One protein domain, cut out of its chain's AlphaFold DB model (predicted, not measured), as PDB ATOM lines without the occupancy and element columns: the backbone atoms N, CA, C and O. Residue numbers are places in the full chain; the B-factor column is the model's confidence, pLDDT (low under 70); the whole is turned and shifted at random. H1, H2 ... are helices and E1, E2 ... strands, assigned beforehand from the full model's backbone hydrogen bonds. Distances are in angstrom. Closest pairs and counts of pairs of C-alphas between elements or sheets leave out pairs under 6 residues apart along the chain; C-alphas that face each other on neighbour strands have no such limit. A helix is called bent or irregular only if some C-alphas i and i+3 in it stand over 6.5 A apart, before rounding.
ATOM      1  N   GLY A  23     -54.784 -10.406 -33.378       84.50
ATOM      2  CA  GLY A  23     -53.421  -9.930 -33.128       84.50
ATOM      3  C   GLY A  23     -52.387 -11.054 -33.140       84.50
ATOM      4  O   GLY A  23     -52.739 -12.233 -33.170       84.50
ATOM      5  N   ASP A  24     -51.110 -10.685 -33.093       90.19
ATOM      6  CA  ASP A  24     -49.969 -11.601 -33.057       90.19
ATOM      7  C   ASP A  24     -49.228 -11.518 -31.699       90.19
ATOM      8  O   ASP A  24     -49.044 -10.452 -31.106       90.19
ATOM      9  N   LEU A  25     -48.760 -12.671 -31.212       91.31
ATOM     10  CA  LEU A  25     -47.724 -12.809 -30.192       91.31
ATOM     11  C   LEU A  25     -46.360 -12.700 -30.867       91.31
ATOM     12  O   LEU A  25     -45.962 -13.573 -31.636       91.31
ATOM     13  N   TYR A  26     -45.610 -11.665 -30.526       93.75
ATOM     14  CA  TYR A  26     -44.245 -11.450 -30.973       93.75
ATOM     15  C   TYR A  26     -43.252 -11.872 -29.903       93.75
ATOM     16  O   TYR A  26     -43.378 -11.502 -28.735       93.75
ATOM     17  N   TYR A  27     -42.204 -12.574 -30.316       94.31
ATOM     18  CA  TYR A  27     -41.099 -12.936 -29.439       94.31
ATOM     19  C   TYR A  27     -39.764 -12.600 -30.090       94.31
ATOM     20  O   TYR A  27     -39.519 -12.892 -31.261       94.31
ATOM     21  N   ASN A  28     -38.889 -11.967 -29.314       95.06
ATOM     22  CA  ASN A  28     -37.532 -11.621 -29.722       95.06
ATOM     23  C   ASN A  28     -36.539 -12.403 -28.871       95.06
ATOM     24  O   ASN A  28     -36.671 -12.407 -27.652       95.06
ATOM     25  N   ILE A  29     -35.529 -13.004 -29.494       95.81
ATOM     26  CA  ILE A  29     -34.449 -13.737 -28.831       95.81
ATOM     27  C   ILE A  29     -33.136 -12.979 -29.046       95.81
ATOM     28  O   ILE A  29     -32.615 -12.885 -30.161       95.81
ATOM     29  N   TYR A  30     -32.590 -12.447 -27.958       95.00
ATOM     30  CA  TYR A  30     -31.332 -11.714 -27.903       95.00
ATOM     31  C   TYR A  30     -30.227 -12.642 -27.407       95.00
ATOM     32  O   TYR A  30     -30.006 -12.812 -26.203       95.00
ATOM     33  N   ARG A  31     -29.511 -13.245 -28.352       92.38
ATOM     34  CA  ARG A  31     -28.379 -14.121 -28.044       92.38
ATOM     35  C   ARG A  31     -27.167 -13.339 -27.521       92.38
ATOM     36  O   ARG A  31     -26.995 -12.172 -27.893       92.38
ATOM     37  N   PRO A  32     -26.331 -13.953 -26.673       88.38
ATOM     38  CA  PRO A  32     -25.013 -13.423 -26.344       88.38
ATOM     39  C   PRO A  32     -24.044 -13.600 -27.529       88.38
ATOM     40  O   PRO A  32     -24.302 -14.375 -28.452       88.38
ATOM     41  N   GLU A  33     -22.921 -12.877 -27.522       85.06
ATOM     42  CA  GLU A  33     -21.964 -12.851 -28.646       85.06
ATOM     43  C   GLU A  33     -21.333 -14.219 -28.951       85.06
ATOM     44  O   GLU A  33     -20.996 -14.506 -30.098       85.06
ATOM     45  N   ASN A  34     -21.212 -15.076 -27.938       86.94
ATOM     46  CA  ASN A  34     -20.588 -16.395 -28.016       86.94
ATOM     47  C   ASN A  34     -21.509 -17.510 -28.539       86.94
ATOM     48  O   ASN A  34     -21.029 -18.621 -28.742       86.94
ATOM     49  N   VAL A  35     -22.802 -17.246 -28.738       88.94
ATOM     50  CA  VAL A  35     -23.781 -18.238 -29.215       88.94
ATOM     51  C   VAL A  35     -24.172 -17.898 -30.646       88.94
ATOM     52  O   VAL A  35     -24.467 -16.741 -30.942       88.94
ATOM     53  N   ASN A  36     -24.205 -18.886 -31.544       89.94
ATOM     54  CA  ASN A  36     -24.669 -18.698 -32.924       89.94
ATOM     55  C   ASN A  36     -26.190 -18.938 -33.041       89.94
ATOM     56  O   ASN A  36     -26.770 -19.729 -32.301       89.94
ATOM     57  N   ASN A  37     -26.837 -18.303 -34.024       90.75
ATOM     58  CA  ASN A  37     -28.245 -18.536 -34.355       90.75
ATOM     59  C   ASN A  37     -28.522 -20.018 -34.671       90.75
ATOM     60  O   ASN A  37     -29.568 -20.528 -34.281       90.75
ATOM     61  N   ASP A  38     -27.594 -20.729 -35.322       89.81
ATOM     62  CA  ASP A  38     -27.768 -22.156 -35.642       89.81
ATOM     63  C   ASP A  38     -27.883 -23.044 -34.396       89.81
ATOM     64  O   ASP A  38     -28.703 -23.959 -34.380       89.81
ATOM     65  N   GLU A  39     -27.159 -22.736 -33.317       92.00
ATOM     66  CA  GLU A  39     -27.284 -23.474 -32.050       92.00
ATOM     67  C   GLU A  39     -28.663 -23.275 -31.413       92.00
ATOM     68  O   GLU A  39     -29.236 -24.210 -30.850       92.00
ATOM     69  N   ILE A  40     -29.222 -22.068 -31.546       93.62
ATOM     70  CA  ILE A  40     -30.572 -21.740 -31.078       93.62
ATOM     71  C   ILE A  40     -31.611 -22.486 -31.917       93.62
ATOM     72  O   ILE A  40     -32.509 -23.108 -31.354       93.62
ATOM     73  N   TYR A  41     -31.469 -22.488 -33.247       93.31
ATOM     74  CA  TYR A  41     -32.359 -23.233 -34.139       93.31
ATOM     75  C   TYR A  41     -32.370 -24.732 -33.813       93.31
ATOM     76  O   TYR A  41     -33.443 -25.317 -33.684       93.31
ATOM     77  N   VAL A  42     -31.195 -25.344 -33.619       93.12
ATOM     78  CA  VAL A  42     -31.075 -26.755 -33.221       93.12
ATOM     79  C   VAL A  42     -31.746 -26.998 -31.869       93.12
ATOM     80  O   VAL A  42     -32.515 -27.943 -31.728       93.12
ATOM     81  N   ALA A  43     -31.506 -26.131 -30.882       94.19
ATOM     82  CA  ALA A  43     -32.109 -26.272 -29.561       94.19
ATOM     83  C   ALA A  43     -33.642 -26.175 -29.590       94.19
ATOM     84  O   ALA A  43     -34.290 -26.915 -28.859       94.19
ATOM     85  N   ILE A  44     -34.217 -25.314 -30.432       94.50
ATOM     86  CA  ILE A  44     -35.674 -25.228 -30.610       94.50
ATOM     87  C   ILE A  44     -36.208 -26.496 -31.265       94.50
ATOM     88  O   ILE A  44     -37.197 -27.047 -30.792       94.50
ATOM     89  N   VAL A  45     -35.562 -26.972 -32.335       93.31
ATOM     90  CA  VAL A  45     -36.011 -28.164 -33.069       93.31
ATOM     91  C   VAL A  45     -36.059 -29.401 -32.179       93.31
ATOM     92  O   VAL A  45     -37.034 -30.142 -32.250       93.31
ATOM     93  N   GLU A  46     -35.084 -29.586 -31.292       91.94
ATOM     94  CA  GLU A  46     -35.114 -30.685 -30.318       91.94
ATOM     95  C   GLU A  46     -36.342 -30.643 -29.395       91.94
ATOM     96  O   GLU A  46     -36.854 -31.696 -29.021       91.94
ATOM     97  N   GLU A  47     -36.852 -29.452 -29.068       91.75
ATOM     98  CA  GLU A  47     -38.031 -29.286 -28.210       91.75
ATOM     99  C   GLU A  47     -39.361 -29.424 -28.969       91.75
ATOM    100  O   GLU A  47     -40.370 -29.798 -28.368       91.75
ATOM    101  N   ILE A  48     -39.387 -29.128 -30.276       91.00
ATOM    102  CA  ILE A  48     -40.622 -29.153 -31.084       91.00
ATOM    103  C   ILE A  48     -40.766 -30.378 -31.981       91.00
ATOM    104  O   ILE A  48     -41.835 -30.562 -32.554       91.00
ATOM    105  N   LYS A  49     -39.737 -31.219 -32.143       90.75
ATOM    106  CA  LYS A  49     -39.765 -32.312 -33.134       90.75
ATOM    107  C   LYS A  49     -40.925 -33.292 -32.957       90.75
ATOM    108  O   LYS A  49     -41.395 -33.843 -33.953       90.75
ATOM    109  N   ASP A  50     -41.393 -33.483 -31.725       89.62
ATOM    110  CA  ASP A  50     -42.502 -34.381 -31.384       89.62
ATOM    111  C   ASP A  50     -43.833 -33.643 -31.128       89.62
ATOM    112  O   ASP A  50     -44.837 -34.286 -30.816       89.62
ATOM    113  N   PHE A  51     -43.849 -32.310 -31.261       91.44
ATOM    114  CA  PHE A  51     -45.003 -31.447 -31.002       91.44
ATOM    115  C   PHE A  51     -45.591 -30.907 -32.311       91.44
ATOM    116  O   PHE A  51     -44.865 -30.463 -33.204       91.44
ATOM    117  N   VAL A  52     -46.920 -30.904 -32.417       90.44
ATOM    118  CA  VAL A  52     -47.639 -30.410 -33.594       90.44
ATOM    119  C   VAL A  52     -48.469 -29.192 -33.210       90.44
ATOM    120  O   VAL A  52     -49.369 -29.287 -32.380       90.44
ATOM    121  N   TYR A  53     -48.160 -28.064 -33.849       88.19
ATOM    122  CA  TYR A  53     -48.933 -26.825 -33.754       88.19
ATOM    123  C   TYR A  53     -50.221 -26.944 -34.576       88.19
ATOM    124  O   TYR A  53     -50.186 -27.459 -35.696       88.19
ATOM    125  N   ASP A  54     -51.335 -26.425 -34.059       79.81
ATOM    126  CA  ASP A  54     -52.643 -26.546 -34.708       79.81
ATOM    127  C   ASP A  54     -52.740 -25.681 -35.976       79.81
ATOM    128  O   ASP A  54     -53.328 -26.108 -36.971       79.81
ATOM    129  N   THR A  55     -52.162 -24.476 -35.977       72.62
ATOM    130  CA  THR A  55     -52.258 -23.548 -37.121       72.62
ATOM    131  C   THR A  55     -50.894 -23.103 -37.634       72.62
ATOM    132  O   THR A  55     -50.495 -23.471 -38.738       72.62
ATOM    133  N   THR A  56     -50.157 -22.315 -36.848       70.31
ATOM    134  CA  THR A  56     -48.905 -21.690 -37.287       70.31
ATOM    135  C   THR A  56     -47.746 -22.208 -36.450       70.31
ATOM    136  O   THR A  56     -47.726 -22.046 -35.233       70.31
ATOM    137  N   LYS A  57     -46.767 -22.831 -37.113       76.31
ATOM    138  CA  LYS A  57     -45.507 -23.248 -36.480       76.31
ATOM    139  C   LYS A  57     -44.684 -22.023 -36.069       76.31
ATOM    140  O   LYS A  57     -44.843 -20.944 -36.638       76.31
ATOM    141  N   ILE A  58     -43.732 -22.223 -35.158       82.50
ATOM    142  CA  ILE A  58     -42.710 -21.215 -34.851       82.50
ATOM    143  C   ILE A  58     -41.923 -20.898 -36.130       82.50
ATOM    144  O   ILE A  58     -41.349 -21.790 -36.758       82.50
ATOM    145  N   LEU A  59     -41.878 -19.616 -36.489       88.06
ATOM    146  CA  LEU A  59     -41.034 -19.072 -37.548       88.06
ATOM    147  C   LEU A  59     -40.100 -18.038 -36.937       88.06
ATOM    148  O   LEU A  59     -40.548 -17.144 -36.225       88.06
ATOM    149  N   LEU A  60     -38.810 -18.146 -37.236       90.69
ATOM    150  CA  LEU A  60     -37.779 -17.277 -36.691       90.69
ATOM    151  C   LEU A  60     -36.943 -16.655 -37.802       90.69
ATOM    152  O   LEU A  60     -36.227 -17.341 -38.536       90.69
ATOM    153  N   GLN A  61     -36.990 -15.330 -37.869       90.75
ATOM    154  CA  GLN A  61     -36.264 -14.523 -38.834       90.75
ATOM    155  C   GLN A  61     -35.232 -13.642 -38.120       90.75
ATOM    156  O   GLN A  61     -35.558 -12.997 -37.123       90.75
ATOM    157  N   PRO A  62     -33.983 -13.584 -38.606       89.25
ATOM    158  CA  PRO A  62     -33.003 -12.641 -38.084       89.25
ATOM    159  C   PRO A  62     -33.439 -11.206 -38.396       89.25
ATOM    160  O   PRO A  62     -33.762 -10.882 -39.539       89.25
ATOM    161  N   LYS A  63     -33.426 -10.333 -37.385       88.19
ATOM    162  CA  LYS A  63     -33.748  -8.911 -37.530       88.19
ATOM    163  C   LYS A  63     -32.470  -8.068 -37.489       88.19
ATOM    164  O   LYS A  63     -31.625  -8.255 -36.620       88.19
ATOM    165  N   GLY A  64     -32.351  -7.116 -38.417       81.19
ATOM    166  CA  GLY A  64     -31.208  -6.197 -38.509       81.19
ATOM    167  C   GLY A  64     -29.926  -6.823 -39.079       81.19
ATOM    168  O   GLY A  64     -29.859  -8.019 -39.351       81.19
ATOM    169  N   TYR A  65     -28.890  -5.997 -39.260       71.56
ATOM    170  CA  TYR A  65     -27.620  -6.405 -39.885       71.56
ATOM    171  C   TYR A  65     -26.832  -7.443 -39.076       71.56
ATOM    172  O   TYR A  65     -26.130  -8.267 -39.654       71.56
ATOM    173  N   SER A  66     -26.955  -7.426 -37.748       76.50
ATOM    174  CA  SER A  66     -26.328  -8.408 -36.850       76.50
ATOM    175  C   SER A  66     -27.066  -9.752 -36.818       76.50
ATOM    176  O   SER A  66     -26.563 -10.722 -36.243       76.50
ATOM    177  N   GLY A  67     -28.279  -9.804 -37.381       77.94
ATOM    178  CA  GLY A  67     -29.202 -10.923 -37.236       77.94
ATOM    179  C   GLY A  67     -29.629 -11.186 -35.789       77.94
ATOM    180  O   GLY A  67     -29.968 -12.325 -35.460       77.94
ATOM    181  N   VAL A  68     -29.564 -10.157 -34.936       84.75
ATOM    182  CA  VAL A  68     -30.006 -10.162 -33.540       84.75
ATOM    183  C   VAL A  68     -30.951  -8.972 -33.335       84.75
ATOM    184  O   VAL A  68     -30.557  -7.838 -33.616       84.75
ATOM    185  N   PRO A  69     -32.160  -9.188 -32.795       90.06
ATOM    186  CA  PRO A  69     -32.684 -10.466 -32.306       90.06
ATOM    187  C   PRO A  69     -33.099 -11.434 -33.426       90.06
ATOM    188  O   PRO A  69     -33.362 -11.024 -34.558       90.06
ATOM    189  N   LEU A  70     -33.210 -12.722 -33.086       93.81
ATOM    190  CA  LEU A  70     -34.101 -13.617 -33.828       93.81
ATOM    191  C   LEU A  70     -35.534 -13.258 -33.438       93.81
ATOM    192  O   LEU A  70     -35.865 -13.227 -32.255       93.81
ATOM    193  N   TYR A  71     -36.363 -12.962 -34.425       93.81
ATOM    194  CA  TYR A  71     -37.736 -12.516 -34.248       93.81
ATOM    195  C   TYR A  71     -38.697 -13.573 -34.771       93.81
ATOM    196  O   TYR A  71     -38.516 -14.077 -35.881       93.81
ATOM    197  N   GLY A  72     -39.729 -13.878 -33.995       92.69
ATOM    198  CA  GLY A  72     -40.825 -14.722 -34.436       92.69
ATOM    199  C   GLY A  72     -42.178 -14.163 -34.052       92.69
ATOM    200  O   GLY A  72     -42.292 -13.231 -33.249       92.69
ATOM    201  N   LYS A  73     -43.202 -14.736 -34.683       91.75
ATOM    202  CA  LYS A  73     -44.590 -14.358 -34.471       91.75
ATOM    203  C   LYS A  73     -45.515 -15.566 -34.517       91.75
ATOM    204  O   LYS A  73     -45.293 -16.471 -35.321       91.75
ATOM    205  N   THR A  74     -46.546 -15.542 -33.684       89.88
ATOM    206  CA  THR A  74     -47.598 -16.562 -33.625       89.88
ATOM    207  C   THR A  74     -48.944 -15.864 -33.431       89.88
ATOM    208  O   THR A  74     -49.046 -15.070 -32.504       89.88
ATOM    209  N   PRO A  75     -49.977 -16.141 -34.242       89.44
ATOM    210  CA  PRO A  75     -51.297 -15.534 -34.056       89.44
ATOM    211  C   PRO A  75     -51.890 -15.796 -32.662       89.44
ATOM    212  O   PRO A  75     -51.791 -16.903 -32.134       89.44
ATOM    213  N   LEU A  76     -52.533 -14.801 -32.049       87.88
ATOM    214  CA  LEU A  76     -53.158 -14.946 -30.724       87.88
ATOM    215  C   LEU A  76     -54.431 -15.796 -30.750       87.88
ATOM    216  O   LEU A  76     -54.794 -16.370 -29.729       87.88
ATOM    217  N   ASN A  77     -55.067 -15.937 -31.914       85.56
ATOM    218  CA  ASN A  77     -56.203 -16.838 -32.119       85.56
ATOM    219  C   ASN A  77     -55.806 -18.328 -32.208       85.56
ATOM    220  O   ASN A  77     -56.655 -19.181 -32.466       85.56
ATOM    221  N   THR A  78     -54.522 -18.659 -32.029       86.25
ATOM    222  CA  THR A  78     -54.063 -20.050 -31.913       86.25
ATOM    223  C   THR A  78     -54.481 -20.678 -30.580       86.25
ATOM    224  O   THR A  78     -54.896 -19.993 -29.643       86.25
ATOM    225  N   ARG A  79     -54.386 -22.012 -30.476       87.56
ATOM    226  CA  ARG A  79     -54.694 -22.729 -29.232       87.56
ATOM    227  C   ARG A  79     -53.797 -22.209 -28.093       87.56
ATOM    228  O   ARG A  79     -52.588 -22.094 -28.301       87.56
ATOM    229  N   PRO A  80     -54.327 -21.982 -26.875       89.19
ATOM    230  CA  PRO A  80     -53.523 -21.532 -25.735       89.19
ATOM    231  C   PRO A  80     -52.293 -22.408 -25.460       89.19
ATOM    232  O   PRO A  80     -51.230 -21.882 -25.133       89.19
ATOM    233  N   ASP A  81     -52.409 -23.723 -25.648       90.88
ATOM    234  CA  ASP A  81     -51.291 -24.654 -25.480       90.88
ATOM    235  C   ASP A  81     -50.143 -24.353 -26.453       90.88
ATOM    236  O   ASP A  81     -48.980 -24.416 -26.078       90.88
ATOM    237  N   ASP A  82     -50.424 -23.942 -27.687       90.69
ATOM    238  CA  ASP A  82     -49.379 -23.629 -28.667       90.69
ATOM    239  C   ASP A  82     -48.607 -22.358 -28.264       90.69
ATOM    240  O   ASP A  82     -47.373 -22.292 -28.377       90.69
ATOM    241  N   LEU A  83     -49.320 -21.364 -27.722       92.00
ATOM    242  CA  LEU A  83     -48.727 -20.146 -27.169       92.00
ATOM    243  C   LEU A  83     -47.846 -20.475 -25.959       92.00
ATOM    244  O   LEU A  83     -46.674 -20.096 -25.920       92.00
ATOM    245  N   TRP A  84     -48.372 -21.232 -24.995       94.00
ATOM    246  CA  TRP A  84     -47.626 -21.615 -23.796       94.00
ATOM    247  C   TRP A  84     -46.458 -22.546 -24.096       94.00
ATOM    248  O   TRP A  84     -45.409 -22.415 -23.465       94.00
ATOM    249  N   LYS A  85     -46.579 -23.417 -25.103       93.81
ATOM    250  CA  LYS A  85     -45.467 -24.240 -25.576       93.81
ATOM    251  C   LYS A  85     -44.346 -23.377 -26.145       93.81
ATOM    252  O   LYS A  85     -43.180 -23.598 -25.832       93.81
ATOM    253  N   THR A  86     -44.690 -22.344 -26.916       93.50
ATOM    254  CA  THR A  86     -43.716 -21.365 -27.418       93.50
ATOM    255  C   THR A  86     -43.006 -20.652 -26.264       93.50
ATOM    256  O   THR A  86     -41.779 -20.574 -26.249       93.50
ATOM    257  N   ILE A  87     -43.755 -20.183 -25.260       95.12
ATOM    258  CA  ILE A  87     -43.203 -19.526 -24.064       95.12
ATOM    259  C   ILE A  87     -42.264 -20.471 -23.305       95.12
ATOM    260  O   ILE A  87     -41.155 -20.085 -22.940       95.12
ATOM    261  N   GLU A  88     -42.673 -21.720 -23.101       95.62
ATOM    262  CA  GLU A  88     -41.879 -22.739 -22.417       95.62
ATOM    263  C   GLU A  88     -40.534 -22.997 -23.103       95.62
ATOM    264  O   GLU A  88     -39.496 -23.032 -22.434       95.62
ATOM    265  N   ILE A  89     -40.525 -23.073 -24.435       95.12
ATOM    266  CA  ILE A  89     -39.294 -23.191 -25.222       95.12
ATOM    267  C   ILE A  89     -38.382 -21.986 -24.973       95.12
ATOM    268  O   ILE A  89     -37.185 -22.165 -24.752       95.12
ATOM    269  N   LEU A  90     -38.918 -20.761 -24.945       96.12
ATOM    270  CA  LEU A  90     -38.127 -19.556 -24.662       96.12
ATOM    271  C   LEU A  90     -37.491 -19.601 -23.261       96.12
ATOM    272  O   LEU A  90     -36.297 -19.313 -23.116       96.12
ATOM    273  N   PHE A  91     -38.236 -20.043 -22.243       96.50
ATOM    274  CA  PHE A  91     -37.695 -20.266 -20.897       96.50
ATOM    275  C   PHE A  91     -36.574 -21.313 -20.904       96.50
ATOM    276  O   PHE A  91     -35.498 -21.058 -20.351       96.50
ATOM    277  N   LYS A  92     -36.771 -22.455 -21.574       95.50
ATOM    278  CA  LYS A  92     -35.738 -23.494 -21.719       95.50
ATOM    279  C   LYS A  92     -34.483 -22.985 -22.417       95.50
ATOM    280  O   LYS A  92     -33.381 -23.247 -21.938       95.50
ATOM    281  N   LEU A  93     -34.626 -22.227 -23.504       95.56
ATOM    282  CA  LEU A  93     -33.495 -21.613 -24.199       95.56
ATOM    283  C   LEU A  93     -32.729 -20.660 -23.283       95.56
ATOM    284  O   LEU A  93     -31.503 -20.724 -23.243       95.56
ATOM    285  N   SER A  94     -33.435 -19.819 -22.519       95.38
ATOM    286  CA  SER A  94     -32.798 -18.880 -21.587       95.38
ATOM    287  C   SER A  94     -32.020 -19.584 -20.471       95.38
ATOM    288  O   SER A  94     -31.002 -19.071 -20.027       95.38
ATOM    289  N   ASN A  95     -32.460 -20.774 -20.049       94.19
ATOM    290  CA  ASN A  95     -31.734 -21.622 -19.100       94.19
ATOM    291  C   ASN A  95     -30.535 -22.334 -19.739       94.19
ATOM    292  O   ASN A  95     -29.509 -22.524 -19.092       94.19
ATOM    293  N   LYS A  96     -30.671 -22.760 -20.999       94.69
ATOM    294  CA  LYS A  96     -29.640 -23.513 -21.721       94.69
ATOM    295  C   LYS A  96     -28.466 -22.631 -22.144       94.69
ATOM    296  O   LYS A  96     -27.321 -23.071 -22.087       94.69
ATOM    297  N   PHE A  97     -28.746 -21.405 -22.578       94.19
ATOM    298  CA  PHE A  97     -27.750 -20.463 -23.077       94.19
ATOM    299  C   PHE A  97     -27.600 -19.299 -22.100       94.19
ATOM    300  O   PHE A  97     -28.420 -18.383 -22.078       94.19
ATOM    301  N   ALA A  98     -26.532 -19.324 -21.302       90.62
ATOM    302  CA  ALA A  98     -26.263 -18.285 -20.313       90.62
ATOM    303  C   ALA A  98     -26.228 -16.888 -20.959       90.62
ATOM    304  O   ALA A  98     -25.487 -16.652 -21.914       90.62
ATOM    305  N   GLY A  99     -27.031 -15.960 -20.433       89.19
ATOM    306  CA  GLY A  99     -27.116 -14.588 -20.949       89.19
ATOM    307  C   GLY A  99     -27.934 -14.425 -22.238       89.19
ATOM    308  O   GLY A  99     -27.944 -13.329 -22.809       89.19
ATOM    309  N   LEU A 100     -28.628 -15.473 -22.700       95.38
ATOM    310  CA  LEU A 100     -29.684 -15.353 -23.705       95.38
ATOM    311  C   LEU A 100     -30.920 -14.732 -23.060       95.38
ATOM    312  O   LEU A 100     -31.409 -15.210 -22.037       95.38
ATOM    313  N   LEU A 101     -31.440 -13.684 -23.698       96.38
ATOM    314  CA  LEU A 101     -32.668 -13.026 -23.275       96.38
ATOM    315  C   LEU A 101     -33.758 -13.266 -24.296       96.38
ATOM    316  O   LEU A 101     -33.492 -13.303 -25.498       96.38
ATOM    317  N   PHE A 102     -34.991 -13.337 -23.824       96.56
ATOM    318  CA  PHE A 102     -36.152 -13.211 -24.684       96.56
ATOM    319  C   PHE A 102     -37.083 -12.114 -24.187       96.56
ATOM    320  O   PHE A 102     -37.121 -11.803 -22.999       96.56
ATOM    321  N   SER A 103     -37.838 -11.518 -25.101       95.81
ATOM    322  CA  SER A 103     -38.941 -10.617 -24.768       95.81
ATOM    323  C   SER A 103     -40.192 -11.058 -25.506       95.81
ATOM    324  O   SER A 103     -40.095 -11.567 -26.624       95.81
ATOM    325  N   ILE A 104     -41.350 -10.845 -24.885       94.94
ATOM    326  CA  ILE A 104     -42.658 -11.187 -25.443       94.94
ATOM    327  C   ILE A 104     -43.519  -9.932 -25.462       94.94
ATOM    328  O   ILE A 104     -43.643  -9.246 -24.451       94.94
ATOM    329  N   SER A 105     -44.120  -9.659 -26.611       93.50
ATOM    330  CA  SER A 105     -45.012  -8.524 -26.825       93.50
ATOM    331  C   SER A 105     -46.170  -8.932 -27.726       93.50
ATOM    332  O   SER A 105     -46.034  -9.847 -28.527       93.50
ATOM    333  N   THR A 106     -47.283  -8.229 -27.635       92.75
ATOM    334  CA  THR A 106     -48.505  -8.452 -28.420       92.75
ATOM    335  C   THR A 106     -48.987  -7.139 -29.030       92.75
ATOM    336  O   THR A 106     -48.636  -6.073 -28.513       92.75
ATOM    337  N   ASP A 107     -49.781  -7.207 -30.106       89.31
ATOM    338  CA  ASP A 107     -50.441  -6.020 -30.685       89.31
ATOM    339  C   ASP A 107     -51.374  -5.348 -29.671       89.31
ATOM    340  O   ASP A 107     -51.308  -4.137 -29.472       89.31
ATOM    341  N   ASP A 108     -52.189  -6.153 -28.987       89.31
ATOM    342  CA  ASP A 108     -52.937  -5.732 -27.808       89.31
ATOM    343  C   ASP A 108     -52.201  -6.190 -26.541       89.31
ATOM    344  O   ASP A 108     -52.166  -7.394 -26.247       89.31
ATOM    345  N   PRO A 109     -51.612  -5.263 -25.764       88.06
ATOM    346  CA  PRO A 109     -50.863  -5.608 -24.567       88.06
ATOM    347  C   PRO A 109     -51.672  -6.357 -23.504       88.06
ATOM    348  O   PRO A 109     -51.092  -7.140 -22.754       88.06
ATOM    349  N   HIS A 110     -52.995  -6.173 -23.451       89.44
ATOM    350  CA  HIS A 110     -53.850  -6.873 -22.488       89.44
ATOM    351  C   HIS A 110     -53.963  -8.374 -22.770       89.44
ATOM    352  O   HIS A 110     -54.235  -9.146 -21.856       89.44
ATOM    353  N   HIS A 111     -53.687  -8.798 -24.005       90.88
ATOM    354  CA  HIS A 111     -53.689 -10.202 -24.412       90.88
ATOM    355  C   HIS A 111     -52.311 -10.876 -24.302       90.88
ATOM    356  O   HIS A 111     -52.147 -12.015 -24.737       90.88
ATOM    357  N   ASN A 112     -51.301 -10.214 -23.722       92.69
ATOM    358  CA  ASN A 112     -50.013 -10.857 -23.469       92.69
ATOM    359  C   ASN A 112     -50.177 -11.974 -22.414       92.69
ATOM    360  O   ASN A 112     -50.525 -11.662 -21.273       92.69
ATOM    361  N   PRO A 113     -49.865 -13.251 -22.721       92.62
ATOM    362  CA  PRO A 113     -50.061 -14.357 -21.779       92.62
ATOM    363  C   PRO A 113     -49.327 -14.179 -20.442       92.62
ATOM    364  O   PRO A 113     -49.836 -14.587 -19.399       92.62
ATOM    365  N   LEU A 114     -48.149 -13.541 -20.455       94.75
ATOM    366  CA  LEU A 114     -47.395 -13.248 -19.233       94.75
ATOM    367  C   LEU A 114     -48.063 -12.147 -18.400       94.75
ATOM    368  O   LEU A 114     -48.036 -12.220 -17.176       94.75
ATOM    369  N   PHE A 115     -48.652 -11.141 -19.052       94.00
ATOM    370  CA  PHE A 115     -49.393 -10.077 -18.372       94.00
ATOM    371  C   PHE A 115     -50.679 -10.630 -17.753       94.00
ATOM    372  O   PHE A 115     -50.928 -10.403 -16.575       94.00
ATOM    373  N   VAL A 116     -51.447 -11.413 -18.517       93.31
ATOM    374  CA  VAL A 116     -52.717 -12.008 -18.071       93.31
ATOM    375  C   VAL A 116     -52.522 -12.888 -16.835       93.31
ATOM    376  O   VAL A 116     -53.276 -12.768 -15.873       93.31
ATOM    377  N   GLU A 117     -51.506 -13.757 -16.818       94.00
ATOM    378  CA  GLU A 117     -51.237 -14.577 -15.627       94.00
ATOM    379  C   GLU A 117     -50.700 -13.743 -14.453       94.00
ATOM    380  O   GLU A 117     -51.013 -14.043 -13.304       94.00
ATOM    381  N   ALA A 118     -49.938 -12.676 -14.698       92.62
ATOM    382  CA  ALA A 118     -49.466 -11.792 -13.633       92.62
ATOM    383  C   ALA A 118     -50.603 -10.994 -12.974       92.62
ATOM    384  O   ALA A 118     -50.642 -10.883 -11.750       92.62
ATOM    385  N   ASP A 119     -51.525 -10.473 -13.785       93.00
ATOM    386  CA  ASP A 119     -52.714  -9.736 -13.349       93.00
ATOM    387  C   ASP A 119     -53.670 -10.648 -12.571       93.00
ATOM    388  O   ASP A 119     -54.065 -10.346 -11.448       93.00
ATOM    389  N   LYS A 120     -53.927 -11.855 -13.092       93.31
ATOM    390  CA  LYS A 120     -54.747 -12.875 -12.422       93.31
ATOM    391  C   LYS A 120     -54.227 -13.269 -11.033       93.31
ATOM    392  O   LYS A 120     -55.023 -13.643 -10.174       93.31
ATOM    393  N   ASN A 121     -52.911 -13.233 -10.826       91.75
ATOM    394  CA  ASN A 121     -52.278 -13.565  -9.548       91.75
ATOM    395  C   ASN A 121     -51.981 -12.329  -8.673       91.75
ATOM    396  O   ASN A 121     -51.378 -12.493  -7.617       91.75
ATOM    397  N   ASP A 122     -52.387 -11.122  -9.089       91.06
ATOM    398  CA  ASP A 122     -52.149  -9.850  -8.384       91.06
ATOM    399  C   ASP A 122     -50.658  -9.579  -8.079       91.06
ATOM    400  O   ASP A 122     -50.265  -9.153  -6.993       91.06
ATOM    401  N   VAL A 123     -49.782  -9.869  -9.053       92.50
ATOM    402  CA  VAL A 123     -48.317  -9.687  -8.929       92.50
ATOM    403  C   VAL A 123     -47.730  -8.740  -9.975       92.50
ATOM    404  O   VAL A 123     -46.534  -8.804 -10.286       92.50
ATOM    405  N   LEU A 124     -48.551  -7.856 -10.548       89.94
ATOM    406  CA  LEU A 124     -48.067  -6.885 -11.523       89.94
ATOM    407  C   LEU A 124     -46.956  -6.005 -10.912       89.94
ATOM    408  O   LEU A 124     -47.107  -5.485  -9.802       89.94
ATOM    409  N   PRO A 125     -45.810  -5.831 -11.602       85.88
ATOM    410  CA  PRO A 125     -44.693  -5.078 -11.050       85.88
ATOM    411  C   PRO A 125     -45.059  -3.618 -10.755       85.88
ATOM    412  O   PRO A 125     -45.562  -2.899 -11.620       85.88
ATOM    413  N   LYS A 126     -44.727  -3.153  -9.547       81.31
ATOM    414  CA  LYS A 126     -44.874  -1.743  -9.161       81.31
ATOM    415  C   LYS A 126     -43.994  -0.862 -10.057       81.31
ATOM    416  O   LYS A 126     -42.817  -1.163 -10.255       81.31
ATOM    417  N   GLY A 127     -44.555   0.233 -10.566       74.12
ATOM    418  CA  GLY A 127     -43.856   1.150 -11.474       74.12
ATOM    419  C   GLY A 127     -43.948   0.778 -12.956       74.12
ATOM    420  O   GLY A 127     -43.174   1.310 -13.745       74.12
ATOM    421  N   LEU A 128     -44.856  -0.132 -13.328       82.25
ATOM    422  CA  LEU A 128     -45.358  -0.258 -14.694       82.25
ATOM    423  C   LEU A 128     -46.793   0.275 -14.738       82.25
ATOM    424  O   LEU A 128     -47.667  -0.244 -14.047       82.25
ATOM    425  N   ASN A 129     -47.050   1.291 -15.558       75.81
ATOM    426  CA  ASN A 129     -48.332   2.005 -15.620       75.81
ATOM    427  C   ASN A 129     -49.378   1.323 -16.524       75.81
ATOM    428  O   ASN A 129     -50.320   1.965 -16.987       75.81
ATOM    429  N   GLY A 130     -49.216   0.026 -16.798       83.12
ATOM    430  CA  GLY A 130     -50.173  -0.775 -17.559       83.12
ATOM    431  C   GLY A 130     -49.530  -1.803 -18.487       83.12
ATOM    432  O   GLY A 130     -48.307  -1.953 -18.563       83.12
ATOM    433  N   ALA A 131     -50.384  -2.502 -19.233       87.00
ATOM    434  CA  ALA A 131     -49.995  -3.610 -20.098       87.00
ATOM    435  C   ALA A 131     -49.006  -3.199 -21.212       87.00
ATOM    436  O   ALA A 131     -48.079  -3.941 -21.540       87.00
ATOM    437  N   GLY A 132     -49.130  -1.983 -21.758       87.88
ATOM    438  CA  GLY A 132     -48.217  -1.482 -22.795       87.88
ATOM    439  C   GLY A 132     -46.766  -1.325 -22.326       87.88
ATOM    440  O   GLY A 132     -45.830  -1.642 -23.064       87.88
ATOM    441  N   GLU A 133     -46.551  -0.881 -21.085       88.25
ATOM    442  CA  GLU A 133     -45.205  -0.807 -20.504       88.25
ATOM    443  C   GLU A 133     -44.661  -2.199 -20.174       88.25
ATOM    444  O   GLU A 133     -43.476  -2.456 -20.393       88.25
ATOM    445  N   PHE A 134     -45.531  -3.112 -19.730       91.25
ATOM    446  CA  PHE A 134     -45.180  -4.506 -19.466       91.25
ATOM    447  C   PHE A 134     -44.575  -5.188 -20.704       91.25
ATOM    448  O   PHE A 134     -43.474  -5.734 -20.617       91.25
ATOM    449  N   ASN A 135     -45.208  -5.055 -21.877       90.81
ATOM    450  CA  ASN A 135     -44.705  -5.619 -23.144       90.81
ATOM    451  C   ASN A 135     -43.274  -5.179 -23.500       90.81
ATOM    452  O   ASN A 135     -42.551  -5.906 -24.180       90.81
ATOM    453  N   ASN A 136     -42.856  -3.988 -23.061       90.38
ATOM    454  CA  ASN A 136     -41.586  -3.376 -23.458       90.38
ATOM    455  C   ASN A 136     -40.493  -3.448 -22.380       90.38
ATOM    456  O   ASN A 136     -39.344  -3.070 -22.634       90.38
ATOM    457  N   ARG A 137     -40.839  -3.878 -21.162       92.75
ATOM    458  CA  ARG A 137     -39.945  -3.822 -19.991       92.75
ATOM    459  C   ARG A 137     -39.752  -5.164 -19.297       92.75
ATOM    460  O   ARG A 137     -38.932  -5.232 -18.382       92.75
ATOM    461  N   VAL A 138     -40.458  -6.206 -19.731       95.31
ATOM    462  CA  VAL A 138     -40.329  -7.565 -19.200       95.31
ATOM    463  C   VAL A 138     -39.495  -8.437 -20.136       95.31
ATOM    464  O   VAL A 138     -39.761  -8.538 -21.334       95.31
ATOM    465  N   TYR A 139     -38.485  -9.090 -19.568       96.88
ATOM    466  CA  TYR A 139     -37.547  -9.953 -20.281       96.88
ATOM    467  C   TYR A 139     -37.363 -11.263 -19.526       96.88
ATOM    468  O   TYR A 139     -37.259 -11.259 -18.306       96.88
ATOM    469  N   GLY A 140     -37.268 -12.384 -20.228       96.69
ATOM    470  CA  GLY A 140     -36.821 -13.639 -19.636       96.69
ATOM    471  C   GLY A 140     -35.321 -13.830 -19.820       96.69
ATOM    472  O   GLY A 140     -34.802 -13.599 -20.910       96.69
ATOM    473  N   CYS A 141     -34.622 -14.242 -18.765       95.81
ATOM    474  CA  CYS A 141     -33.189 -14.537 -18.772       95.81
ATOM    475  C   CYS A 141     -32.889 -15.600 -17.707       95.81
ATOM    476  O   CYS A 141     -33.408 -15.512 -16.595       95.81
ATOM    477  N   ASN A 142     -32.066 -16.607 -18.027       92.75
ATOM    478  CA  ASN A 142     -31.689 -17.682 -17.096       92.75
ATOM    479  C   ASN A 142     -32.897 -18.308 -16.358       92.75
ATOM    480  O   ASN A 142     -32.845 -18.541 -15.149       92.75
ATOM    481  N   GLY A 143     -34.012 -18.507 -17.073       91.69
ATOM    482  CA  GLY A 143     -35.228 -19.130 -16.542       91.69
ATOM    483  C   GLY A 143     -36.076 -18.259 -15.619       91.69
ATOM    484  O   GLY A 143     -37.028 -18.765 -15.028       91.69
ATOM    485  N   VAL A 144     -35.751 -16.975 -15.476       95.00
ATOM    486  CA  VAL A 144     -36.437 -16.037 -14.582       95.00
ATOM    487  C   VAL A 144     -36.897 -14.819 -15.378       95.00
ATOM    488  O   VAL A 144     -36.280 -14.448 -16.378       95.00
ATOM    489  N   LEU A 145     -37.994 -14.194 -14.952       96.88
ATOM    490  CA  LEU A 145     -38.460 -12.930 -15.511       96.88
ATOM    491  C   LEU A 145     -37.792 -11.740 -14.813       96.88
ATOM    492  O   LEU A 145     -37.668 -11.675 -13.588       96.88
ATOM    493  N   HIS A 146     -37.379 -10.782 -15.627       96.50
ATOM    494  CA  HIS A 146     -36.731  -9.537 -15.255       96.50
ATOM    495  C   HIS A 146     -37.595  -8.362 -15.700       96.50
ATOM    496  O   HIS A 146     -38.183  -8.392 -16.780       96.50
ATOM    497  N   VAL A 147     -37.655  -7.318 -14.878       95.62
ATOM    498  CA  VAL A 147     -38.461  -6.121 -15.097       95.62
ATOM    499  C   VAL A 147     -37.568  -4.889 -15.010       95.62
ATOM    500  O   VAL A 147     -36.878  -4.681 -14.014       95.62
ATOM    501  N   VAL A 148     -37.604  -4.053 -16.045       94.06
ATOM    502  CA  VAL A 148     -36.918  -2.754 -16.060       94.06
ATOM    503  C   VAL A 148     -37.896  -1.664 -15.614       94.06
ATOM    504  O   VAL A 148     -38.679  -1.143 -16.410       94.06
ATOM    505  N   THR A 149     -37.875  -1.334 -14.324       90.69
ATOM    506  CA  THR A 149     -38.721  -0.283 -13.732       90.69
ATOM    507  C   THR A 149     -38.237   1.120 -14.113       90.69
ATOM    508  O   THR A 149     -37.104   1.297 -14.566       90.69
ATOM    509  N   ASP A 150     -39.080   2.139 -13.913       88.31
ATOM    510  CA  ASP A 150     -38.692   3.543 -14.135       88.31
ATOM    511  C   ASP A 150     -37.499   3.976 -13.282       88.31
ATOM    512  O   ASP A 150     -36.643   4.705 -13.774       88.31
ATOM    513  N   ALA A 151     -37.398   3.482 -12.044       87.19
ATOM    514  CA  ALA A 151     -36.264   3.764 -11.167       87.19
ATOM    515  C   ALA A 151     -34.940   3.315 -11.812       87.19
ATOM    516  O   ALA A 151     -34.070   4.145 -12.071       87.19
ATOM    517  N   ILE A 152     -34.847   2.039 -12.202       89.19
ATOM    518  CA  ILE A 152     -33.656   1.472 -12.859       89.19
ATOM    519  C   ILE A 152     -33.398   2.176 -14.197       89.19
ATOM    520  O   ILE A 152     -32.261   2.486 -14.558       89.19
ATOM    521  N   LYS A 153     -34.461   2.471 -14.954       87.50
ATOM    522  CA  LYS A 153     -34.321   3.156 -16.239       87.50
ATOM    523  C   LYS A 153     -33.801   4.586 -16.078       87.50
ATOM    524  O   LYS A 153     -33.033   5.040 -16.925       87.50
ATOM    525  N   SER A 154     -34.179   5.277 -15.005       88.19
ATOM    526  CA  SER A 154     -33.724   6.636 -14.701       88.19
ATOM    527  C   SER A 154     -32.255   6.702 -14.270       88.19
ATOM    528  O   SER A 154     -31.603   7.713 -14.525       88.19
ATOM    529  N   GLU A 155     -31.717   5.623 -13.702       89.06
ATOM    530  CA  GLU A 155     -30.289   5.483 -13.380       89.06
ATOM    531  C   GLU A 155     -29.451   5.155 -14.631       89.06
ATOM    532  O   GLU A 155     -28.272   5.506 -14.723       89.06
ATOM    533  N   HIS A 156     -30.077   4.550 -15.645       88.00
ATOM    534  CA  HIS A 156     -29.436   4.090 -16.880       88.00
ATOM    535  C   HIS A 156     -30.112   4.640 -18.149       88.00
ATOM    536  O   HIS A 156     -30.411   3.897 -19.089       88.00
ATOM    537  N   GLN A 157     -30.325   5.959 -18.207       79.62
ATOM    538  CA  GLN A 157     -31.139   6.627 -19.243       79.62
ATOM    539  C   GLN A 157     -30.675   6.383 -20.689       79.62
ATOM    540  O   GLN A 157     -31.495   6.423 -21.604       79.62
ATOM    541  N   ASN A 158     -29.395   6.055 -20.899       85.00
ATOM    542  CA  ASN A 158     -28.805   5.843 -22.227       85.00
ATOM    543  C   ASN A 158     -28.526   4.370 -22.570       85.00
ATOM    544  O   ASN A 158     -27.993   4.084 -23.640       85.00
ATOM    545  N   VAL A 159     -28.856   3.431 -21.680       88.44
ATOM    546  CA  VAL A 159     -28.584   2.001 -21.881       88.44
ATOM    547  C   VAL A 159     -29.848   1.305 -22.382       88.44
ATOM    548  O   VAL A 159     -30.957   1.571 -21.901       88.44
ATOM    549  N   LEU A 160     -29.710   0.412 -23.364       90.12
ATOM    550  CA  LEU A 160     -30.825  -0.403 -23.847       90.12
ATOM    551  C   LEU A 160     -31.308  -1.340 -22.736       90.12
ATOM    552  O   LEU A 160     -30.509  -1.888 -21.984       90.12
ATOM    553  N   ASN A 161     -32.619  -1.578 -22.658       92.00
ATOM    554  CA  ASN A 161     -33.204  -2.434 -21.616       92.00
ATOM    555  C   ASN A 161     -32.576  -3.838 -21.590       92.00
ATOM    556  O   ASN A 161     -32.343  -4.388 -20.520       92.00
ATOM    557  N   VAL A 162     -32.244  -4.390 -22.762       92.25
ATOM    558  CA  VAL A 162     -31.575  -5.695 -22.890       92.25
ATOM    559  C   VAL A 162     -30.206  -5.694 -22.199       92.25
ATOM    560  O   VAL A 162     -29.876  -6.643 -21.488       92.25
ATOM    561  N   ASP A 163     -29.429  -4.623 -22.355       91.69
ATOM    562  CA  ASP A 163     -28.100  -4.495 -21.746       91.69
ATOM    563  C   ASP A 163     -28.192  -4.212 -20.242       91.69
ATOM    564  O   ASP A 163     -27.373  -4.716 -19.469       91.69
ATOM    565  N   ILE A 164     -29.235  -3.486 -19.810       93.62
ATOM    566  CA  ILE A 164     -29.562  -3.313 -18.388       93.62
ATOM    567  C   ILE A 164     -29.824  -4.681 -17.750       93.62
ATOM    568  O   ILE A 164     -29.199  -5.007 -16.748       93.62
ATOM    569  N   VAL A 165     -30.686  -5.519 -18.336       94.62
ATOM    570  CA  VAL A 165     -31.005  -6.844 -17.770       94.62
ATOM    571  C   VAL A 165     -29.775  -7.759 -17.734       94.62
ATOM    572  O   VAL A 165     -29.592  -8.503 -16.772       94.62
ATOM    573  N   ARG A 166     -28.895  -7.689 -18.743       91.00
ATOM    574  CA  ARG A 166     -27.634  -8.455 -18.763       91.00
ATOM    575  C   ARG A 166     -26.672  -8.044 -17.654       91.00
ATOM    576  O   ARG A 166     -26.061  -8.908 -17.032       91.00
ATOM    577  N   THR A 167     -26.530  -6.743 -17.431       90.88
ATOM    578  CA  THR A 167     -25.525  -6.186 -16.514       90.88
ATOM    579  C   THR A 167     -26.030  -6.174 -15.071       90.88
ATOM    580  O   THR A 167     -25.322  -6.581 -14.153       90.88
ATOM    581  N   PHE A 168     -27.293  -5.795 -14.880       90.81
ATOM    582  CA  PHE A 168     -27.959  -5.604 -13.589       90.81
ATOM    583  C   PHE A 168     -29.023  -6.684 -13.354       90.81
ATOM    584  O   PHE A 168     -30.147  -6.432 -12.913       90.81
ATOM    585  N   GLY A 169     -28.672  -7.937 -13.659       88.56
ATOM    586  CA  GLY A 169     -29.594  -9.069 -13.566       88.56
ATOM    587  C   GLY A 169     -30.164  -9.283 -12.160       88.56
ATOM    588  O   GLY A 169     -31.298  -9.727 -12.031       88.56
ATOM    589  N   ARG A 170     -29.421  -8.942 -11.097       90.19
ATOM    590  CA  ARG A 170     -29.902  -9.072  -9.707       90.19
ATOM    591  C   ARG A 170     -30.976  -8.042  -9.355       90.19
ATOM    592  O   ARG A 170     -31.940  -8.403  -8.692       90.19
ATOM    593  N   GLU A 171     -30.814  -6.807  -9.814       91.12
ATOM    594  CA  GLU A 171     -31.711  -5.680  -9.513       91.12
ATOM    595  C   GLU A 171     -32.993  -5.734 -10.345       91.12
ATOM    596  O   GLU A 171     -34.072  -5.408  -9.865       91.12
ATOM    597  N   THR A 172     -32.886  -6.209 -11.585       93.75
ATOM    598  CA  THR A 172     -34.035  -6.362 -12.489       93.75
ATOM    599  C   THR A 172     -34.844  -7.631 -12.223       93.75
ATOM    600  O   THR A 172     -35.937  -7.779 -12.762       93.75
ATOM    601  N   ARG A 173     -34.339  -8.582 -11.430       94.56
ATOM    602  CA  ARG A 173     -34.993  -9.879 -11.202       94.56
ATOM    603  C   ARG A 173     -36.342  -9.710 -10.500       94.56
ATOM    604  O   ARG A 173     -36.404  -9.145  -9.414       94.56
ATOM    605  N   ASN A 174     -37.403 -10.309 -11.044       94.69
ATOM    606  CA  ASN A 174     -38.723 -10.315 -10.412       94.69
ATOM    607  C   ASN A 174     -39.200 -11.747 -10.120       94.69
ATOM    608  O   ASN A 174     -39.664 -12.478 -10.998       94.69
ATOM    609  N   ILE A 175     -39.073 -12.152  -8.853       92.75
ATOM    610  CA  ILE A 175     -39.406 -13.510  -8.402       92.75
ATOM    611  C   ILE A 175     -40.921 -13.728  -8.363       92.75
ATOM    612  O   ILE A 175     -41.372 -14.787  -8.777       92.75
ATOM    613  N   LEU A 176     -41.701 -12.735  -7.924       93.25
ATOM    614  CA  LEU A 176     -43.161 -12.856  -7.830       93.25
ATOM    615  C   LEU A 176     -43.785 -13.101  -9.205       93.25
ATOM    616  O   LEU A 176     -44.552 -14.043  -9.383       93.25
ATOM    617  N   LEU A 177     -43.370 -12.308 -10.195       93.88
ATOM    618  CA  LEU A 177     -43.802 -12.469 -11.577       93.88
ATOM    619  C   LEU A 177     -43.387 -13.834 -12.142       93.88
ATOM    620  O   LEU A 177     -44.162 -14.489 -12.834       93.88
ATOM    621  N   THR A 178     -42.169 -14.281 -11.823       94.94
ATOM    622  CA  THR A 178     -41.672 -15.594 -12.252       94.94
ATOM    623  C   THR A 178     -42.502 -16.724 -11.653       94.94
ATOM    624  O   THR A 178     -42.926 -17.609 -12.387       94.94
ATOM    625  N   GLU A 179     -42.763 -16.705 -10.344       93.81
ATOM    626  CA  GLU A 179     -43.550 -17.743  -9.673       93.81
ATOM    627  C   GLU A 179     -45.007 -17.769 -10.159       93.81
ATOM    628  O   GLU A 179     -45.560 -18.858 -10.310       93.81
ATOM    629  N   ALA A 180     -45.602 -16.621 -10.501       93.75
ATOM    630  CA  ALA A 180     -46.961 -16.575 -11.047       93.75
ATOM    631  C   ALA A 180     -47.096 -17.311 -12.389       93.75
ATOM    632  O   ALA A 180     -48.055 -18.054 -12.595       93.75
ATOM    633  N   VAL A 181     -46.122 -17.170 -13.294       95.00
ATOM    634  CA  VAL A 181     -46.164 -17.850 -14.606       95.00
ATOM    635  C   VAL A 181     -45.586 -19.266 -14.569       95.00
ATOM    636  O   VAL A 181     -45.843 -20.074 -15.463       95.00
ATOM    637  N   LYS A 182     -44.804 -19.595 -13.537       93.69
ATOM    638  CA  LYS A 182     -44.060 -20.855 -13.421       93.69
ATOM    639  C   LYS A 182     -44.953 -22.083 -13.528       93.69
ATOM    640  O   LYS A 182     -44.572 -23.034 -14.202       93.69
ATOM    641  N   SER A 183     -46.134 -22.063 -12.915       90.44
ATOM    642  CA  SER A 183     -47.079 -23.185 -12.980       90.44
ATOM    643  C   SER A 183     -47.479 -23.510 -14.421       90.44
ATOM    644  O   SER A 183     -47.434 -24.673 -14.813       90.44
ATOM    645  N   ARG A 184     -47.770 -22.486 -15.237       93.06
ATOM    646  CA  ARG A 184     -48.102 -22.648 -16.662       93.06
ATOM    647  C   ARG A 184     -46.917 -23.118 -17.492       93.06
ATOM    648  O   ARG A 184     -47.072 -23.979 -18.349       93.06
ATOM    649  N   VAL A 185     -45.722 -22.597 -17.216       93.88
ATOM    650  CA  VAL A 185     -44.496 -23.036 -17.900       93.88
ATOM    651  C   VAL A 185     -44.183 -24.504 -17.581       93.88
ATOM    652  O   VAL A 185     -43.804 -25.256 -18.474       93.88
ATOM    653  N   ILE A 186     -44.374 -24.938 -16.331       92.69
ATOM    654  CA  ILE A 186     -44.190 -26.340 -15.922       92.69
ATOM    655  C   ILE A 186     -45.239 -27.243 -16.578       92.69
ATOM    656  O   ILE A 186     -44.891 -28.319 -17.062       92.69
ATOM    657  N   GLU A 187     -46.500 -26.812 -16.615       91.62
ATOM    658  CA  GLU A 187     -47.578 -27.517 -17.313       91.62
ATOM    659  C   GLU A 187     -47.233 -27.706 -18.801       91.62
ATOM    660  O   GLU A 187     -47.264 -28.831 -19.308       91.62
ATOM    661  N   ALA A 188     -46.773 -26.639 -19.461       90.75
ATOM    662  CA  ALA A 188     -46.360 -26.642 -20.863       90.75
ATOM    663  C   ALA A 188     -45.109 -27.492 -21.160       90.75
ATOM    664  O   ALA A 188     -44.905 -27.960 -22.286       90.75
TER     665      ALA A 188
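This is residues 23 to 188 of the 513 residues of an uncharacterized protein of Pristionchus pacificus (UniProt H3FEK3). A strongly twisted sheet of six strands makes the middle, with the long helix H2 over one face and the short H6 over the opposite face. H8 crosses H2 and covers the edge strand E6, H1 packs on H2, and H5 lies off the sheet at one far end. The printed part has 166 residues, with eight named helices and six named strands in the order E1 H1 E2 E3 H2 E4 H3 H4 E5 E6 H5 H6 H7 H8; the sheet, E2 E3 E1 E4 E5 E6, is antiparallel and the class is mixed. The whole is compact, with a radius of gyration of the C-alphas of 15.1 A and spans of 44 by 37 by 25 A.

Find C-alpha 24 at (-49.969, -11.601, -33.057); from there E1 runs 19.3 A through residues 24 to 30. Next come H1, residues 37 to 48, E2, 60 to 62, and E3, 70 to 75. Look for H2 from C-alpha 80 at (-53.523, -21.532, -25.735) to residue 96, 24.3 A. After it come E4, 101 to 106, H3, 113 to 120, H4, 131 to 137, E5, 138 to 141, E6, 144 to 147, H5, 150 to 155, H6, 161 to 167, and H7, 169 to 172. H8, residues 175 to 188, spans 19.4 A and ends at C-alpha 188, (-46.360, -26.642, -20.863); it is only just irregular, with C-alphas 180 and 183 6.9 A apart.

In the sheet, look for N 71 and O 61 at 2.8 A in the hairpin E2 and E3, N 27 and O 72 at 3.0 A, N 28 and O 103 at 3.0 A, N 102 and O 140 at 2.9 A, and N 146 and O 139 at 2.7 A in the hairpin E5 and E6. E1, H1, E2 and E3, H2, E4 are split strand-helix-strand units, each with another strand between its two, and right-handed crossovers. Helices on both faces give three layers: H2 and H8 on one, H6 on the other. H2, at a height of 7.9 A, runs along E4, at 4 degrees on the local plane. H8 touches H2 with residues 184 to 188 alone, closest at C-alphas 88 and 185, 5.2 A, at a steep tilt of 64 degrees, and touches H3 at C-alphas 118 and 180, 6.0 A. H1 and H3 only graze the sheet; H1 touches H2 at C-alphas 44 and 89, 6.8 A. H4 stands at the sheet's level, H7 is on the sheet, and H5 is not on it. Every O i to N i+4 pair is within hydrogen-bond range in H2, H3, H5 and H6, against 7 of 8 in H1, 2 of 3 in H4 and 8 of 10 in H8; H7 is too short for one.

The C-alphas farthest apart, those of Asp 50 and Glu 155, are 45.4 A apart. The printed part has no cut, and the link H1 to E2 is long. The mean pLDDT of the printed part is 90.6, and no printed residue is under 70.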